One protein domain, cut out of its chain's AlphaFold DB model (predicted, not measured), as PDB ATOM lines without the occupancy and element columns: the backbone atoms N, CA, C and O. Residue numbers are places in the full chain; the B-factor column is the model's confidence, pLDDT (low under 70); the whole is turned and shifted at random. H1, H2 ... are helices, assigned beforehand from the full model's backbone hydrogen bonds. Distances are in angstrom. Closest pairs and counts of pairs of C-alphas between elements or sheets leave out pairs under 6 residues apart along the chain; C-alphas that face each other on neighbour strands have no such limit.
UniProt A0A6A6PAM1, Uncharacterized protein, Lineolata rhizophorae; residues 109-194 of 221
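Overview. This is residues 109 to 194 of the 221 residues of an uncharacterized protein of Lineolata rhizophorae (UniProt A0A6A6PAM1). Two long helices, H1 and H2, run side by side as a long helical hairpin, and a shorter third helix, H3, folds back slantwise over both of them in the half away from the H1 to H2 link. Together they make a three-helix up-and-down bundle, drawn out into a rod by the length of the hairpin, with the turn at residues 136 to 141 sticking out at one end. The printed part has 86 residues, with three named helices in the order H1, H2, H3 and no named strand; the class is all helix. It is only just loose, close to compact, with a radius of gyration of the C-alphas of 14.8 A, and the C-alphas span 50 by 21 by 18 A.

Along the chain. H1 comes first, residues 111 to 134, 34.9 A from first to last C-alpha; C-alpha 111 is at (-5.859, 49.310, 21.192). A tight link of 5 residues leads to H2, residues 140 to 170, the longest helix with 31 residues and 45.4 A; C-alpha 140 is at (-13.290, 31.785, 55.743). Another tight link of 5 residues leads to H3, residues 176 to 193, 25.7 A long, with C-alpha 193 at (-1.108, 33.555, 38.809).

Arrangement. H1, H2 and H3 form an up-and-down bundle, each helix running against the one before it. H1 and H2 touch as a helical hairpin, opposite ways at a shallow tilt of 21 degrees; their closest C-alphas, those of Gly 118 and Ser 157, are 4.1 A apart. H2 and H3 touch as a second helical hairpin, opposite ways at a steep tilt of 35.3 degrees, only just past shallow; the closest C-alphas are those of Lys 158 and Val 186, at 5.7 A. H1 and H3 run the same way at a steep tilt of 40 degrees. They touch through residues 115 to 122 of H1 and residues 178 to 185 of H3 alone, with the C-alphas of Tyr 115 and Ala 182 closest at 6.8 A. The helix packing is only just mostly crossed, with 1 of the 3 touching pairs at a shallow tilt. In H1, H2 and H3 every O i to N i+4 pair is within hydrogen-bond range.

Size, cuts and confidence. The two C-alphas farthest apart, those of Lys 137 and Glu 172, are 50.1 A from each other. The C-alphas of Gln 109 and Gly 194, the first and last printed residues, are 29.5 A apart. The printed part has no cut, and neither link is long. Residues 136 to 141, of which 140 and 141 belong to H2, stand free. The mean pLDDT of the printed part is 91.6; residues 135 to 140, of which 140 belongs to H2, are under 70.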
ATOM      1  N   GLN A 109     -11.019  46.755  17.292       97.31
ATOM      2  CA  GLN A 109      -9.648  47.079  16.888       97.31
ATOM      3  C   GLN A 109      -9.032  48.205  17.730       97.31
ATOM      4  O   GLN A 109      -7.867  48.572  17.544       97.31
ATOM      5  N   SER A 110      -9.774  48.745  18.697       97.38
ATOM      6  CA  SER A 110      -9.310  49.843  19.539       97.38
ATOM      7  C   SER A 110      -8.280  49.396  20.584       97.38
ATOM      8  O   SER A 110      -8.621  48.933  21.674       97.38
ATOM      9  N   VAL A 111      -6.991  49.605  20.283       97.81
ATOM     10  CA  VAL A 111      -5.859  49.310  21.192       97.81
ATOM     11  C   VAL A 111      -6.071  49.915  22.583       97.81
ATOM     12  O   VAL A 111      -5.829  49.253  23.595       97.81
ATOM     13  N   GLU A 112      -6.532  51.168  22.625       97.56
ATOM     14  CA  GLU A 112      -6.730  51.930  23.857       97.56
ATOM     15  C   GLU A 112      -7.890  51.391  24.704       97.56
ATOM     16  O   GLU A 112      -7.740  51.277  25.919       97.56
ATOM     17  N   ALA A 113      -9.020  51.011  24.091       98.19
ATOM     18  CA  ALA A 113     -10.160  50.460  24.827       98.19
ATOM     19  C   ALA A 113      -9.812  49.119  25.485       98.19
ATOM     20  O   ALA A 113     -10.078  48.923  26.674       98.19
ATOM     21  N   TRP A 114      -9.137  48.232  24.747       98.62
ATOM     22  CA  TRP A 114      -8.657  46.956  25.278       98.62
ATOM     23  C   TRP A 114      -7.669  47.140  26.428       98.62
ATOM     24  O   TRP A 114      -7.799  46.503  27.475       98.62
ATOM     25  N   TYR A 115      -6.710  48.053  26.265       98.69
ATOM     26  CA  TYR A 115      -5.751  48.376  27.316       98.69
ATOM     27  C   TYR A 115      -6.441  48.911  28.578       98.69
ATOM     28  O   TYR A 115      -6.190  48.412  29.677       98.69
ATOM     29  N   LEU A 116      -7.333  49.897  28.434       98.56
ATOM     30  CA  LEU A 116      -8.043  50.492  29.565       98.56
ATOM     31  C   LEU A 116      -8.926  49.465  30.279       98.56
ATOM     32  O   LEU A 116      -8.944  49.448  31.507       98.56
ATOM     33  N   GLY A 117      -9.614  48.580  29.551       98.44
ATOM     34  CA  GLY A 117     -10.443  47.537  30.164       98.44
ATOM     35  C   GLY A 117      -9.617  46.493  30.904       98.44
ATOM     36  O   GLY A 117      -9.938  46.149  32.043       98.44
ATOM     37  N   GLY A 118      -8.489  46.078  30.325       98.38
ATOM     38  CA  GLY A 118      -7.533  45.210  30.999       98.38
ATOM     39  C   GLY A 118      -6.976  45.840  32.278       98.38
ATOM     40  O   GLY A 118      -6.984  45.208  33.338       98.38
ATOM     41  N   TRP A 119      -6.568  47.109  32.223       98.56
ATOM     42  CA  TRP A 119      -6.068  47.841  33.389       98.56
ATOM     43  C   TRP A 119      -7.153  48.058  34.454       98.56
ATOM     44  O   TRP A 119      -6.900  47.879  35.645       98.56
ATOM     45  N   CYS A 120      -8.385  48.363  34.048       98.31
ATOM     46  CA  CYS A 120      -9.524  48.517  34.950       98.31
ATOM     47  C   CYS A 120      -9.768  47.241  35.767       98.31
ATOM     48  O   CYS A 120      -9.829  47.279  36.998       98.31
ATOM     49  N   GLN A 121      -9.802  46.084  35.105       97.69
ATOM     50  CA  GLN A 121      -9.971  44.800  35.787       97.69
ATOM     51  C   GLN A 121      -8.803  44.454  36.719       97.69
ATOM     52  O   GLN A 121      -9.019  43.892  37.800       97.69
ATOM     53  N   TYR A 122      -7.577  44.829  36.343       97.69
ATOM     54  CA  TYR A 122      -6.405  44.690  37.204       97.69
ATOM     55  C   TYR A 122      -6.560  45.487  38.508       97.69
ATOM     56  O   TYR A 122      -6.393  44.929  39.596       97.69
ATOM     57  N   LEU A 123      -6.970  46.759  38.419       96.88
ATOM     58  CA  LEU A 123      -7.218  47.611  39.588       96.88
ATOM     59  C   LEU A 123      -8.302  47.024  40.503       96.88
ATOM     60  O   LEU A 123      -8.139  46.990  41.724       96.88
ATOM     61  N   MET A 124      -9.389  46.499  39.932       95.69
ATOM     62  CA  MET A 124     -10.445  45.834  40.704       95.69
ATOM     63  C   MET A 124      -9.923  44.609  41.464       95.69
ATOM     64  O   MET A 124     -10.281  44.395  42.626       95.69
ATOM     65  N   ALA A 125      -9.067  43.801  40.832       94.69
ATOM     66  CA  ALA A 125      -8.457  42.642  41.474       94.69
ATOM     67  C   ALA A 125      -7.492  43.042  42.602       94.69
ATOM     68  O   ALA A 125      -7.521  42.427  43.671       94.69
ATOM     69  N   GLN A 126      -6.694  44.097  42.405       93.50
ATOM     70  CA  GLN A 126      -5.826  44.647  43.450       93.50
ATOM     71  C   GLN A 126      -6.636  45.123  44.660       93.50
ATOM     72  O   GLN A 126      -6.359  44.704  45.784       93.50
ATOM     73  N   LYS A 127      -7.701  45.906  44.441       92.56
ATOM     74  CA  LYS A 127      -8.589  46.367  45.522       92.56
ATOM     75  C   LYS A 127      -9.224  45.207  46.285       92.56
ATOM     76  O   LYS A 127      -9.323  45.251  47.511       92.56
ATOM     77  N   ALA A 128      -9.633  44.148  45.583       90.00
ATOM     78  CA  ALA A 128     -10.160  42.944  46.219       90.00
ATOM     79  C   ALA A 128      -9.099  42.249  47.093       90.00
ATOM     80  O   ALA A 128      -9.400  41.841  48.217       90.00
ATOM     81  N   ALA A 129      -7.852  42.160  46.623       88.25
ATOM     82  CA  ALA A 129      -6.744  41.591  47.385       88.25
ATOM     83  C   ALA A 129      -6.393  42.430  48.629       88.25
ATOM     84  O   ALA A 129      -6.199  41.876  49.713       88.25
ATOM     85  N   GLU A 130      -6.366  43.758  48.511       88.12
ATOM     86  CA  GLU A 130      -6.150  44.671  49.642       88.12
ATOM     87  C   GLU A 130      -7.271  44.562  50.683       88.12
ATOM     88  O   GLU A 130      -7.011  44.486  51.888       88.12
ATOM     89  N   ALA A 131      -8.526  44.482  50.229       85.81
ATOM     90  CA  ALA A 131      -9.681  44.310  51.102       85.81
ATOM     91  C   ALA A 131      -9.622  42.992  51.895       85.81
ATOM     92  O   ALA A 131     -10.054  42.958  53.047       85.81
ATOM     93  N   LEU A 132      -9.069  41.923  51.311       83.75
ATOM     94  CA  LEU A 132      -8.831  40.654  52.007       83.75
ATOM     95  C   LEU A 132      -7.729  40.771  53.068       83.75
ATOM     96  O   LEU A 132      -7.879  40.245  54.166       83.75
ATOM     97  N   GLN A 133      -6.646  41.501  52.787       80.38
ATOM     98  CA  GLN A 133      -5.554  41.704  53.749       80.38
ATOM     99  C   GLN A 133      -5.956  42.603  54.933       80.38
ATOM    100  O   GLN A 133      -5.460  42.424  56.047       80.38
ATOM    101  N   GLY A 134      -6.850  43.570  54.704       73.31
ATOM    102  CA  GLY A 134      -7.329  44.511  55.723       73.31
ATOM    103  C   GLY A 134      -8.395  43.951  56.675       73.31
ATOM    104  O   GLY A 134      -8.651  44.546  57.726       73.31
ATOM    105  N   LYS A 135      -9.021  42.814  56.346       67.25
ATOM    106  CA  LYS A 135     -10.028  42.161  57.194       67.25
ATOM    107  C   LYS A 135      -9.350  41.288  58.257       67.25
ATOM    108  O   LYS A 135      -8.685  40.303  57.962       67.25
ATOM    109  N   GLY A 136      -9.536  41.620  59.537       62.22
ATOM    110  CA  GLY A 136      -9.234  40.680  60.624       62.22
ATOM    111  C   GLY A 136     -10.223  39.507  60.610       62.22
ATOM    112  O   GLY A 136     -11.383  39.751  60.305       62.22
ATOM    113  N   LYS A 137      -9.765  38.282  60.950       54.53
ATOM    114  CA  LYS A 137     -10.515  36.993  60.993       54.53
ATOM    115  C   LYS A 137     -11.993  37.105  60.573       54.53
ATOM    116  O   LYS A 137     -12.876  37.125  61.433       54.53
ATOM    117  N   ALA A 138     -12.226  37.222  59.268       59.47
ATOM    118  CA  ALA A 138     -13.549  37.160  58.670       59.47
ATOM    119  C   ALA A 138     -13.941  35.692  58.418       59.47
ATOM    120  O   ALA A 138     -13.184  34.773  58.733       59.47
ATOM    121  N   ASP A 139     -15.164  35.484  57.937       66.94
ATOM    122  CA  ASP A 139     -15.714  34.172  57.593       66.94
ATOM    123  C   ASP A 139     -14.924  33.551  56.424       66.94
ATOM    124  O   ASP A 139     -14.932  34.098  55.320       66.94
ATOM    125  N   GLU A 140     -14.238  32.429  56.674       68.69
ATOM    126  CA  GLU A 140     -13.290  31.785  55.743       68.69
ATOM    127  C   GLU A 140     -13.918  31.512  54.363       68.69
ATOM    128  O   GLU A 140     -13.258  31.687  53.340       68.69
ATOM    129  N   ASN A 141     -15.217  31.194  54.313       72.88
ATOM    130  CA  ASN A 141     -15.932  30.958  53.055       72.88
ATOM    131  C   ASN A 141     -16.070  32.221  52.188       72.88
ATOM    132  O   ASN A 141     -15.991  32.140  50.967       72.88
ATOM    133  N   THR A 142     -16.282  33.391  52.798       77.31
ATOM    134  CA  THR A 142     -16.454  34.645  52.039       77.31
ATOM    135  C   THR A 142     -15.120  35.113  51.457       77.31
ATOM    136  O   THR A 142     -15.068  35.663  50.358       77.31
ATOM    137  N   ASP A 143     -14.024  34.879  52.177       82.12
ATOM    138  CA  ASP A 143     -12.689  35.271  51.730       82.12
ATOM    139  C   ASP A 143     -12.203  34.397  50.559       82.12
ATOM    140  O   ASP A 143     -11.579  34.913  49.628       82.12
ATOM    141  N   GLU A 144     -12.548  33.103  50.545       83.69
ATOM    142  CA  GLU A 144     -12.275  32.210  49.409       83.69
ATOM    143  C   GLU A 144     -13.025  32.631  48.135       83.69
ATOM    144  O   GLU A 144     -12.424  32.672  47.059       83.69
ATOM    145  N   GLU A 145     -14.306  32.999  48.242       86.12
ATOM    146  CA  GLU A 145     -15.108  33.471  47.104       86.12
ATOM    147  C   GLU A 145     -14.548  34.770  46.509       86.12
ATOM    148  O   GLU A 145     -14.396  34.892  45.289       86.12
ATOM    149  N   VAL A 146     -14.174  35.730  47.360       85.56
ATOM    150  CA  VAL A 146     -13.573  36.999  46.920       85.56
ATOM    151  C   VAL A 146     -12.204  36.761  46.278       85.56
ATOM    152  O   VAL A 146     -11.905  37.353  45.239       85.56
ATOM    153  N   ALA A 147     -11.384  35.865  46.836       87.00
ATOM    154  CA  ALA A 147     -10.091  35.511  46.257       87.00
ATOM    155  C   ALA A 147     -10.236  34.809  44.896       87.00
ATOM    156  O   ALA A 147      -9.459  35.076  43.976       87.00
ATOM    157  N   ALA A 148     -11.233  33.934  44.740       89.19
ATOM    158  CA  ALA A 148     -11.537  33.292  43.465       89.19
ATOM    159  C   ALA A 148     -11.991  34.317  42.414       89.19
ATOM    160  O   ALA A 148     -11.457  34.328  41.305       89.19
ATOM    161  N   ALA A 149     -12.900  35.230  42.774       89.69
ATOM    162  CA  ALA A 149     -13.352  36.298  41.885       89.69
ATOM    163  C   ALA A 149     -12.209  37.243  41.474       89.69
ATOM    164  O   ALA A 149     -12.131  37.644  40.314       89.69
ATOM    165  N   ALA A 150     -11.294  37.573  42.393       91.81
ATOM    166  CA  ALA A 150     -10.106  38.371  42.085       91.81
ATOM    167  C   ALA A 150      -9.186  37.662  41.078       91.81
ATOM    168  O   ALA A 150      -8.737  38.280  40.118       91.81
ATOM    169  N   LYS A 151      -8.961  36.350  41.236       92.44
ATOM    170  CA  LYS A 151      -8.191  35.558  40.261       92.44
ATOM    171  C   LYS A 151      -8.855  35.512  38.886       92.44
ATOM    172  O   LYS A 151      -8.148  35.582  37.887       92.44
ATOM    173  N   THR A 152     -10.181  35.396  38.824       94.06
ATOM    174  CA  THR A 152     -10.914  35.449  37.549       94.06
ATOM    175  C   THR A 152     -10.715  36.795  36.859       94.06
ATOM    176  O   THR A 152     -10.357  36.810  35.685       94.06
ATOM    177  N   ARG A 153     -10.831  37.907  37.598       94.38
ATOM    178  CA  ARG A 153     -10.559  39.250  37.061       94.38
ATOM    179  C   ARG A 153      -9.123  39.411  36.566       94.38
ATOM    180  O   ARG A 153      -8.910  40.023  35.532       94.38
ATOM    181  N   LEU A 154      -8.134  38.835  37.254       96.00
ATOM    182  CA  LEU A 154      -6.744  38.852  36.778       96.00
ATOM    183  C   LEU A 154      -6.576  38.105  35.449       96.00
ATOM    184  O   LEU A 154      -5.851  38.575  34.580       96.00
ATOM    185  N   LYS A 155      -7.251  36.965  35.267       96.12
ATOM    186  CA  LYS A 155      -7.222  36.235  33.990       96.12
ATOM    187  C   LYS A 155      -7.842  37.057  32.863       96.12
ATOM    188  O   LYS A 155      -7.193  37.274  31.855       96.12
ATOM    189  N   GLN A 156      -9.039  37.589  33.088       96.88
ATOM    190  CA  GLN A 156      -9.714  38.443  32.111       96.88
ATOM    191  C   GLN A 156      -8.892  39.705  31.789       96.88
ATOM    192  O   GLN A 156      -8.752  40.074  30.628       96.88
ATOM    193  N   SER A 157      -8.277  40.323  32.801       97.88
ATOM    194  CA  SER A 157      -7.338  41.434  32.628       97.88
ATOM    195  C   SER A 157      -6.158  41.055  31.725       97.88
ATOM    196  O   SER A 157      -5.860  41.792  30.787       97.88
ATOM    197  N   LYS A 158      -5.528  39.890  31.953       97.88
ATOM    198  CA  LYS A 158      -4.464  39.363  31.085       97.88
ATOM    199  C   LYS A 158      -4.957  39.226  29.645       97.88
ATOM    200  O   LYS A 158      -4.280  39.722  28.755       97.88
ATOM    201  N   ASP A 159      -6.117  38.611  29.427       97.88
ATOM    202  CA  ASP A 159      -6.647  38.365  28.079       97.88
ATOM    203  C   ASP A 159      -6.884  39.682  27.315       97.88
ATOM    204  O   ASP A 159      -6.487  39.819  26.156       97.88
ATOM    205  N   TRP A 160      -7.449  40.694  27.985       98.50
ATOM    206  CA  TRP A 160      -7.665  42.030  27.414       98.50
ATOM    207  C   TRP A 160      -6.350  42.747  27.081       98.50
ATOM    208  O   TRP A 160      -6.213  43.330  26.003       98.50
ATOM    209  N   LEU A 161      -5.367  42.694  27.983       98.50
ATOM    210  CA  LEU A 161      -4.056  43.316  27.775       98.50
ATOM    211  C   LEU A 161      -3.259  42.609  26.671       98.50
ATOM    212  O   LEU A 161      -2.631  43.272  25.847       98.50
ATOM    213  N   GLU A 162      -3.304  41.277  26.610       98.19
ATOM    214  CA  GLU A 162      -2.672  40.511  25.536       98.19
ATOM    215  C   GLU A 162      -3.328  40.819  24.184       98.19
ATOM    216  O   GLU A 162      -2.614  40.976  23.194       98.19
ATOM    217  N   ASN A 163      -4.654  40.994  24.131       98.31
ATOM    218  CA  ASN A 163      -5.324  41.445  22.911       98.31
ATOM    219  C   ASN A 163      -4.923  42.874  22.510       98.31
ATOM    220  O   ASN A 163      -4.618  43.118  21.342       98.31
ATOM    221  N   SER A 164      -4.828  43.801  23.471       98.19
ATOM    222  CA  SER A 164      -4.319  45.156  23.216       98.19
ATOM    223  C   SER A 164      -2.911  45.125  22.609       98.19
ATOM    224  O   SER A 164      -2.668  45.779  21.596       98.19
ATOM    225  N   LEU A 165      -2.000  44.306  23.145       98.19
ATOM    226  CA  LEU A 165      -0.637  44.153  22.618       98.19
ATOM    227  C   LEU A 165      -0.601  43.513  21.219       98.19
ATOM    228  O   LEU A 165       0.217  43.906  20.383       98.19
ATOM    229  N   LYS A 166      -1.493  42.553  20.934       98.25
ATOM    230  CA  LYS A 166      -1.654  41.986  19.583       98.25
ATOM    231  C   LYS A 166      -2.081  43.066  18.586       98.25
ATOM    232  O   LYS A 166      -1.446  43.211  17.541       98.25
ATOM    233  N   LEU A 167      -3.106  43.852  18.923       97.88
ATOM    234  CA  LEU A 167      -3.597  44.951  18.086       97.88
ATOM    235  C   LEU A 167      -2.557  46.061  17.925       97.88
ATOM    236  O   LEU A 167      -2.387  46.571  16.822       97.88
ATOM    237  N   TYR A 168      -1.810  46.385  18.985       97.81
ATOM    238  CA  TYR A 168      -0.706  47.344  18.943       97.81
ATOM    239  C   TYR A 168       0.290  46.985  17.835       97.81
ATOM    240  O   TYR A 168       0.658  47.834  17.022       97.81
ATOM    241  N   ALA A 169       0.709  45.717  17.785       97.19
ATOM    242  CA  ALA A 169       1.643  45.233  16.776       97.19
ATOM    243  C   ALA A 169       1.015  45.174  15.376       97.19
ATOM    244  O   ALA A 169       1.674  45.529  14.401       97.19
ATOM    245  N   LEU A 170      -0.243  44.732  15.273       97.75
ATOM    246  CA  LEU A 170      -0.954  44.591  13.999       97.75
ATOM    247  C   LEU A 170      -1.205  45.939  13.311       97.75
ATOM    248  O   LEU A 170      -1.077  46.039  12.093       97.75
ATOM    249  N   LEU A 171      -1.579  46.952  14.089       96.44
ATOM    250  CA  LEU A 171      -1.951  48.281  13.604       96.44
ATOM    251  C   LEU A 171      -0.771  49.260  13.566       96.44
ATOM    252  O   LEU A 171      -0.973  50.421  13.218       96.44
ATOM    253  N   GLU A 172       0.434  48.807  13.931       95.81
ATOM    254  CA  GLU A 172       1.633  49.647  14.057       95.81
ATOM    255  C   GLU A 172       1.377  50.883  14.944       95.81
ATOM    256  O   GLU A 172       1.731  52.009  14.599       95.81
ATOM    257  N   TYR A 173       0.715  50.674  16.087       94.12
ATOM    258  CA  TYR A 173       0.344  51.748  17.008       94.12
ATOM    259  C   TYR A 173       1.594  52.412  17.621       94.12
ATOM    260  O   TYR A 173       2.601  51.748  17.860       94.12
ATOM    261  N   GLU A 174       1.542  53.726  17.873       95.94
ATOM    262  CA  GLU A 174       2.732  54.545  18.194       95.94
ATOM    263  C   GLU A 174       2.797  55.029  19.662       95.94
ATOM    264  O   GLU A 174       3.576  55.927  19.989       95.94
ATOM    265  N   ASP A 175       1.988  54.467  20.566       96.00
ATOM    266  CA  ASP A 175       2.040  54.803  22.000       96.00
ATOM    267  C   ASP A 175       2.915  53.818  22.793       96.00
ATOM    268  O   ASP A 175       2.425  52.889  23.444       96.00
ATOM    269  N   ASP A 176       4.228  54.060  22.777       95.56
ATOM    270  CA  ASP A 176       5.202  53.240  23.508       95.56
ATOM    271  C   ASP A 176       4.909  53.185  25.019       95.56
ATOM    272  O   ASP A 176       5.157  52.168  25.663       95.56
ATOM    273  N   ARG A 177       4.343  54.251  25.610       96.19
ATOM    274  CA  ARG A 177       4.059  54.284  27.057       96.19
ATOM    275  C   ARG A 177       2.916  53.348  27.420       96.19
ATOM    276  O   ARG A 177       2.977  52.698  28.462       96.19
ATOM    277  N   LEU A 178       1.878  53.311  26.585       96.88
ATOM    278  CA  LEU A 178       0.771  52.372  26.739       96.88
ATOM    279  C   LEU A 178       1.284  50.938  26.620       96.88
ATOM    280  O   LEU A 178       0.977  50.110  27.477       96.88
ATOM    281  N   LYS A 179       2.104  50.667  25.599       97.50
ATOM    282  CA  LYS A 179       2.693  49.346  25.381       97.50
ATOM    283  C   LYS A 179       3.527  48.886  26.576       97.50
ATOM    284  O   LYS A 179       3.276  47.801  27.090       97.50
ATOM    285  N   ASP A 180       4.484  49.702  27.018       98.06
ATOM    286  CA  ASP A 180       5.392  49.354  28.115       98.06
ATOM    287  C   ASP A 180       4.606  49.001  29.388       98.06
ATOM    288  O   ASP A 180       4.896  48.010  30.057       98.06
ATOM    289  N   HIS A 181       3.561  49.774  29.696       98.25
ATOM    290  CA  HIS A 181       2.721  49.508  30.858       98.25
ATOM    291  C   HIS A 181       1.845  48.259  30.681       98.25
ATOM    292  O   HIS A 181       1.690  47.480  31.618       98.25
ATOM    293  N   ALA A 182       1.297  48.017  29.488       97.88
ATOM    294  CA  ALA A 182       0.551  46.791  29.211       97.88
ATOM    295  C   ALA A 182       1.437  45.538  29.367       97.88
ATOM    296  O   ALA A 182       1.006  44.554  29.970       97.88
ATOM    297  N   GLU A 183       2.684  45.581  28.886       98.19
ATOM    298  CA  GLU A 183       3.667  44.504  29.072       98.19
ATOM    299  C   GLU A 183       4.019  44.297  30.556       98.19
ATOM    300  O   GLU A 183       4.074  43.152  31.018       98.19
ATOM    301  N   GLU A 184       4.208  45.383  31.315       98.12
ATOM    302  CA  GLU A 184       4.444  45.340  32.762       98.12
ATOM    303  C   GLU A 184       3.284  44.653  33.494       98.12
ATOM    304  O   GLU A 184       3.504  43.665  34.200       98.12
ATOM    305  N   LEU A 185       2.046  45.098  33.256       97.75
ATOM    306  CA  LEU A 185       0.846  44.529  33.871       97.75
ATOM    307  C   LEU A 185       0.682  43.040  33.543       97.75
ATOM    308  O   LEU A 185       0.430  42.235  34.440       97.75
ATOM    309  N   VAL A 186       0.873  42.633  32.284       97.69
ATOM    310  CA  VAL A 186       0.827  41.211  31.897       97.69
ATOM    311  C   VAL A 186       1.893  40.406  32.646       97.69
ATOM    312  O   VAL A 186       1.612  39.297  33.112       97.69
ATOM    313  N   GLY A 187       3.101  40.952  32.797       96.75
ATOM    314  CA  GLY A 187       4.177  40.339  33.575       96.75
ATOM    315  C   GLY A 187       3.810  40.152  35.050       96.75
ATOM    316  O   GLY A 187       3.974  39.056  35.595       96.75
ATOM    317  N   GLU A 188       3.262  41.190  35.685       95.94
ATOM    318  CA  GLU A 188       2.790  41.147  37.073       95.94
ATOM    319  C   GLU A 188       1.668  40.120  37.263       95.94
ATOM    320  O   GLU A 188       1.705  39.310  38.197       95.94
ATOM    321  N   ILE A 189       0.699  40.092  36.345       94.94
ATOM    322  CA  ILE A 189      -0.416  39.147  36.387       94.94
ATOM    323  C   ILE A 189       0.095  37.709  36.254       94.94
ATOM    324  O   ILE A 189      -0.257  36.866  37.084       94.94
ATOM    325  N   LYS A 190       0.972  37.419  35.284       94.38
ATOM    326  CA  LYS A 190       1.570  36.082  35.100       94.38
ATOM    327  C   LYS A 190       2.332  35.624  36.341       94.38
ATOM    328  O   LYS A 190       2.159  34.489  36.789       94.38
ATOM    329  N   ALA A 191       3.114  36.518  36.946       93.25
ATOM    330  CA  ALA A 191       3.807  36.233  38.197       93.25
ATOM    331  C   ALA A 191       2.823  35.932  39.343       93.25
ATOM    332  O   ALA A 191       3.036  34.986  40.103       93.25
ATOM    333  N   SER A 192       1.726  36.689  39.447       88.75
ATOM    334  CA  SER A 192       0.709  36.511  40.493       88.75
ATOM    335  C   SER A 192      -0.108  35.218  40.348       88.75
ATOM    336  O   SER A 192      -0.474  34.601  41.350       88.75
ATOM    337  N   LEU A 193      -0.365  34.781  39.112       87.31
ATOM    338  CA  LEU A 193      -1.108  33.555  38.809       87.31
ATOM    339  C   LEU A 193      -0.235  32.294  38.889       87.31
ATOM    340  O   LEU A 193      -0.774  31.188  38.890       87.31
ATOM    341  N   GLY A 194       1.088  32.447  39.003       75.56
ATOM    342  CA  GLY A 194       2.035  31.330  38.980       75.56
ATOM    343  C   GLY A 194       2.308  30.784  37.575       75.56
ATOM    344  O   GLY A 194       2.860  29.697  37.456       75.56
TER     345      GLY A 194